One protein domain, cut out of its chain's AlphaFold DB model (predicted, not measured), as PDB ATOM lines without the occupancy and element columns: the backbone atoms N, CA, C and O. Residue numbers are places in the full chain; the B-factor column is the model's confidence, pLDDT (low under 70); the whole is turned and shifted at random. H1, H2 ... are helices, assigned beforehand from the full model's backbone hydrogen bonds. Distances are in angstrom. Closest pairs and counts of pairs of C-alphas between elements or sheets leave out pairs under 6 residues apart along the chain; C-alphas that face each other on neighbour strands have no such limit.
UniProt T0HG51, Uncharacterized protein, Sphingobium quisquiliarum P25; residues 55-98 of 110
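AT A GLANCE: This is residues 55 to 98 of the 110 residues of an uncharacterized protein of Sphingobium quisquiliarum P25 (UniProt T0HG51). Two helices of similar length make an open, lopsided T: H2 starts beside residues 64 to 68, part way along H1, and runs away from H1 at nearly a right angle, and after H2 the tail, residues 90 to 98, folds back. Residues 55 to 60, at the start of the printed part, stick out. You have 44 residues here, with two named helices in the order H1, H2 and no named strand; the class is all helix. The whole is loose, with a radius of gyration of the C-alphas of 11.9 A, and spans 30 by 22 by 14 A.

IN THESE COORDINATES: Start at Tyr 55 and go on to C-alpha 58 at (159.083, 101.581, 161.632), where H1 begins. H1 holds residues 58 to 71 and is 20.1 A long from first to last C-alpha. Residues 72 to 74 lead to C-alpha 75 at (171.600, 106.523, 166.862), the first of H2. From there H2, residues 75 to 89, runs 21.5 A to C-alpha 89 at (168.765, 96.590, 185.733).

HOW THE PARTS SIT: Look at Leu 64 and Ala 75: their C-alphas, 6.2 A apart, are the closest of H1 and H2. The two helices touch, H1 with residues 64 to 68 alone and H2 with residue 75 alone. Their lines are about perpendicular, at 78 degrees, and their centres are 15.3 A apart. In H1 and H2 every O i to N i+4 pair is within hydrogen-bond range.

THE WHOLE: The two C-alphas farthest apart are those of Ala 69 and Asn 91, at 31.9 A. The printed part has no cut, and the link from H1 to H2 is tight. Residues 55 to 60, of which 58 to 60 belong to H1, stand free. The mean pLDDT of the printed part is 86.6; look for values under 70 at residues 96 to 98.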
ATOM      1  N   TYR A  55     165.724  93.774 163.046       92.56
ATOM      2  CA  TYR A  55     164.417  94.179 162.544       92.56
ATOM      3  C   TYR A  55     163.741  95.033 163.614       92.56
ATOM      4  O   TYR A  55     163.445  94.556 164.706       92.56
ATOM      5  N   LEU A  56     163.554  96.312 163.303       88.44
ATOM      6  CA  LEU A  56     162.960  97.297 164.198       88.44
ATOM      7  C   LEU A  56     161.634  97.768 163.620       88.44
ATOM      8  O   LEU A  56     161.525  97.962 162.405       88.44
ATOM      9  N   ASP A  57     160.669  98.011 164.502       95.12
ATOM     10  CA  ASP A  57     159.403  98.626 164.129       95.12
ATOM     11  C   ASP A  57     159.646  99.982 163.420       95.12
ATOM     12  O   ASP A  57     160.524 100.750 163.843       95.12
ATOM     13  N   PRO A  58     158.910 100.314 162.341       93.38
ATOM     14  CA  PRO A  58     159.083 101.581 161.632       93.38
ATOM     15  C   PRO A  58     158.933 102.810 162.535       93.38
ATOM     16  O   PRO A  58     159.674 103.784 162.373       93.38
ATOM     17  N   GLN A  59     158.036 102.761 163.522       93.94
ATOM     18  CA  GLN A  59     157.840 103.848 164.474       93.94
ATOM     19  C   GLN A  59     159.071 104.045 165.362       93.94
ATOM     20  O   GLN A  59     159.474 105.178 165.633       93.94
ATOM     21  N   PHE A  60     159.729 102.954 165.757       91.44
ATOM     22  CA  PHE A  60     160.984 103.023 166.502       91.44
ATOM     23  C   PHE A  60     162.084 103.718 165.686       91.44
ATOM     24  O   PHE A  60     162.808 104.571 166.204       91.44
ATOM     25  N   GLN A  61     162.172 103.428 164.383       90.62
ATOM     26  CA  GLN A  61     163.121 104.107 163.495       90.62
ATOM     27  C   GLN A  61     162.820 105.603 163.354       90.62
ATOM     28  O   GLN A  61     163.750 106.410 163.304       90.62
ATOM     29  N   THR A  62     161.543 105.982 163.282       92.75
ATOM     30  CA  THR A  62     161.121 107.389 163.246       92.75
ATOM     31  C   THR A  62     161.546 108.113 164.520       92.75
ATOM     32  O   THR A  62     162.193 109.159 164.444       92.75
ATOM     33  N   ASN A  63     161.295 107.514 165.685       90.75
ATOM     34  CA  ASN A  63     161.676 108.086 166.975       90.75
ATOM     35  C   ASN A  63     163.197 108.256 167.106       90.75
ATOM     36  O   ASN A  63     163.657 109.308 167.548       90.75
ATOM     37  N   LEU A  64     163.995 107.282 166.651       89.62
ATOM     38  CA  LEU A  64     165.458 107.409 166.627       89.62
ATOM     39  C   LEU A  64     165.935 108.569 165.741       89.62
ATOM     40  O   LEU A  64     166.867 109.291 166.106       89.62
ATOM     41  N   ARG A  65     165.302 108.779 164.580       89.50
ATOM     42  CA  ARG A  65     165.626 109.914 163.698       89.50
ATOM     43  C   ARG A  65     165.274 111.246 164.358       89.50
ATOM     44  O   ARG A  65     166.058 112.187 164.250       89.50
ATOM     45  N   MET A  66     164.143 111.314 165.058       91.38
ATOM     46  CA  MET A  66     163.745 112.502 165.816       91.38
ATOM     47  C   MET A  66     164.713 112.786 166.965       91.38
ATOM     48  O   MET A  66     165.181 113.913 167.091       91.38
ATOM     49  N   ALA A  67     165.088 111.769 167.746       86.31
ATOM     50  CA  ALA A  67     166.056 111.915 168.831       86.31
ATOM     51  C   ALA A  67     167.400 112.458 168.322       86.31
ATOM     52  O   ALA A  67     167.957 113.387 168.905       86.31
ATOM     53  N   LYS A  68     167.876 111.958 167.173       87.50
ATOM     54  CA  LYS A  68     169.061 112.500 166.498       87.50
ATOM     55  C   LYS A  68     168.885 113.969 166.099       87.50
ATOM     56  O   LYS A  68     169.819 114.746 166.257       87.50
ATOM     57  N   ALA A  69     167.726 114.352 165.565       88.75
ATOM     58  CA  ALA A  69     167.472 115.726 165.133       88.75
ATOM     59  C   ALA A  69     167.398 116.714 166.309       88.75
ATOM     60  O   ALA A  69     167.894 117.831 166.192       88.75
ATOM     61  N   VAL A  70     166.806 116.300 167.432       91.12
ATOM     62  CA  VAL A  70     166.601 117.158 168.610       91.12
ATOM     63  C   VAL A  70     167.862 117.249 169.469       91.12
ATOM     64  O   VAL A  70     168.244 118.338 169.887       91.12
ATOM     65  N   HIS A  71     168.521 116.119 169.724       87.38
ATOM     66  CA  HIS A  71     169.626 116.042 170.684       87.38
ATOM     67  C   HIS A  71     171.008 115.992 170.024       87.38
ATOM     68  O   HIS A  71     172.017 116.050 170.720       87.38
ATOM     69  N   ASN A  72     171.078 115.897 168.690       87.62
ATOM     70  CA  ASN A  72     172.325 115.763 167.930       87.62
ATOM     71  C   ASN A  72     173.191 114.555 168.364       87.62
ATOM     72  O   ASN A  72     174.411 114.575 168.214       87.62
ATOM     73  N   ILE A  73     172.557 113.494 168.877       83.25
ATOM     74  CA  ILE A  73     173.209 112.244 169.305       83.25
ATOM     75  C   ILE A  73     173.144 111.218 168.168       83.25
ATOM     76  O   ILE A  73     172.138 111.123 167.450       83.25
ATOM     77  N   ALA A  74     174.210 110.437 167.974       85.25
ATOM     78  CA  ALA A  74     174.194 109.363 166.987       85.25
ATOM     79  C   ALA A  74     173.270 108.220 167.445       85.25
ATOM     80  O   ALA A  74     173.272 107.826 168.605       85.25
ATOM     81  N   ALA A  75     172.514 107.618 166.519       84.69
ATOM     82  CA  ALA A  75     171.600 106.523 166.862       84.69
ATOM     83  C   ALA A  75     172.311 105.349 167.564       84.69
ATOM     84  O   ALA A  75     171.738 104.744 168.459       84.69
ATOM     85  N   GLY A  76     173.563 105.056 167.190       84.44
ATOM     86  CA  GLY A  76     174.365 104.019 167.844       84.44
ATOM     87  C   GLY A  76     174.688 104.332 169.308       84.44
ATOM     88  O   GLY A  76     174.607 103.435 170.137       84.44
ATOM     89  N   GLU A  77     174.983 105.593 169.632       84.94
ATOM     90  CA  GLU A  77     175.240 106.040 171.009       84.94
ATOM     91  C   GLU A  77     173.961 105.971 171.845       84.94
ATOM     92  O   GLU A  77     173.953 105.347 172.899       84.94
ATOM     93  N   ALA A  78     172.843 106.487 171.321       86.25
ATOM     94  CA  ALA A  78     171.552 106.436 172.011       86.25
ATOM     95  C   ALA A  78     171.096 104.994 172.309       86.25
ATOM     96  O   ALA A  78     170.542 104.712 173.371       86.25
ATOM     97  N   ILE A  79     171.335 104.067 171.374       88.06
ATOM     98  CA  ILE A  79     171.042 102.643 171.575       88.06
ATOM     99  C   ILE A  79     171.998 102.036 172.609       88.06
ATOM    100  O   ILE A  79     171.544 101.282 173.468       88.06
ATOM    101  N   ALA A  80     173.295 102.352 172.552       86.81
ATOM    102  CA  ALA A  80     174.274 101.849 173.513       86.81
ATOM    103  C   ALA A  80     173.956 102.304 174.946       86.81
ATOM    104  O   ALA A  80     173.995 101.485 175.863       86.81
ATOM    105  N   ASP A  81     173.563 103.566 175.128       87.69
ATOM    106  CA  ASP A  81     173.164 104.108 176.430       87.69
ATOM    107  C   ASP A  81     171.911 103.410 176.970       87.69
ATOM    108  O   ASP A  81     171.896 102.941 178.111       87.69
ATOM    109  N   ALA A  82     170.887 103.240 176.127       88.94
ATOM    110  CA  ALA A  82     169.665 102.534 176.506       88.94
ATOM    111  C   ALA A  82     169.928 101.061 176.880       88.94
ATOM    112  O   ALA A  82     169.349 100.548 177.843       88.94
ATOM    113  N   LEU A  83     170.810 100.377 176.142       89.88
ATOM    114  CA  LEU A  83     171.208  98.999 176.441       89.88
ATOM    115  C   LEU A  83     172.029  98.912 177.727       89.88
ATOM    116  O   LEU A  83     171.791  98.013 178.528       89.88
ATOM    117  N   ASN A  84     172.939  99.857 177.969       91.44
ATOM    118  CA  ASN A  84     173.688  99.928 179.220       91.44
ATOM    119  C   ASN A  84     172.747 100.088 180.420       91.44
ATOM    120  O   ASN A  84     172.904  99.385 181.416       91.44
ATOM    121  N   ASP A  85     171.732 100.946 180.330       90.75
ATOM    122  CA  ASP A  85     170.741 101.092 181.400       90.75
ATOM    123  C   ASP A  85     169.890  99.834 181.602       90.75
ATOM    124  O   ASP A  85     169.516  99.510 182.735       90.75
ATOM    125  N   TRP A  86     169.612  99.083 180.535       90.75
ATOM    126  CA  TRP A  86     168.986  97.769 180.647       90.75
ATOM    127  C   TRP A  86     169.911  96.742 181.321       90.75
ATOM    128  O   TRP A  86     169.472  96.036 182.227       90.75
ATOM    129  N   PHE A  87     171.200  96.712 180.976       92.75
ATOM    130  CA  PHE A  87     172.187  95.838 181.615       92.75
ATOM    131  C   PHE A  87     172.350  96.125 183.109       92.75
ATOM    132  O   PHE A  87     172.378  95.177 183.895       92.75
ATOM    133  N   LYS A  88     172.342  97.400 183.531       91.38
ATOM    134  CA  LYS A  88     172.349  97.765 184.964       91.38
ATOM    135  C   LYS A  88     171.176  97.139 185.710       91.38
ATOM    136  O   LYS A  88     171.365  96.583 186.784       91.38
ATOM    137  N   LYS A  89     169.971  97.191 185.130       93.94
ATOM    138  CA  LYS A  89     168.765  96.590 185.733       93.94
ATOM    139  C   LYS A  89     168.884  95.073 185.875       93.94
ATOM    140  O   LYS A  89     168.294  94.501 186.783       93.94
ATOM    141  N   MET A  90     169.653  94.441 184.994       91.38
ATOM    142  CA  MET A  90     169.901  93.000 184.994       91.38
ATOM    143  C   MET A  90     171.145  92.600 185.808       91.38
ATOM    144  O   MET A  90     171.519  91.431 185.781       91.38
ATOM    145  N   ASN A  91     171.795  93.537 186.516       90.00
ATOM    146  CA  ASN A  91     173.088  93.334 187.187       90.00
ATOM    147  C   ASN A  91     174.177  92.765 186.257       90.00
ATOM    148  O   ASN A  91     175.043  92.000 186.683       90.00
ATOM    149  N   LEU A  92     174.133  93.137 184.978       88.62
ATOM    150  CA  LEU A  92     175.147  92.775 183.996       88.62
ATOM    151  C   LEU A  92     176.232  93.861 183.917       88.62
ATOM    152  O   LEU A  92     175.947  95.038 184.167       88.62
ATOM    153  N   PRO A  93     177.473  93.499 183.546       84.44
ATOM    154  CA  PRO A  93     178.526  94.477 183.300       84.44
ATOM    155  C   PRO A  93     178.107  95.479 182.219       84.44
ATOM    156  O   PRO A  93     177.599  95.092 181.167       84.44
ATOM    157  N   VAL A  94     178.352  96.764 182.469       85.69
ATOM    158  CA  VAL A  94     178.122  97.842 181.500       85.69
ATOM    159  C   VAL A  94     179.408  98.232 180.792       85.69
ATOM    160  O   VAL A  94     180.489  98.195 181.379       85.69
ATOM    161  N   VAL A  95     179.291  98.660 179.537       73.94
ATOM    162  CA  VAL A  95     180.434  99.163 178.773       73.94
ATOM    163  C   VAL A  95     180.514 100.675 178.973       73.94
ATOM    164  O   VAL A  95     179.815 101.437 178.306       73.94
ATOM    165  N   SER A  96     181.354 101.123 179.909       58.66
ATOM    166  CA  SER A  96     181.676 102.542 180.100       58.66
ATOM    167  C   SER A  96     182.922 102.903 179.288       58.66
ATOM    168  O   SER A  96     184.041 102.666 179.740       58.66
ATOM    169  N   GLY A  97     182.753 103.447 178.081       54.91
ATOM    170  CA  GLY A  97     183.904 103.944 177.315       54.91
ATOM    171  C   GLY A  97     183.769 103.937 175.800       54.91
ATOM    172  O   GLY A  97     184.750 103.658 175.115       54.91
ATOM    173  N   VAL A  98     182.601 104.272 175.245       52.75
ATOM    174  CA  VAL A  98     182.601 104.763 173.862       52.75
ATOM    175  C   VAL A  98     183.195 106.162 173.951       52.75
ATOM    176  O   VAL A  98     182.550 107.070 174.467       52.75
TER     177      VAL A  98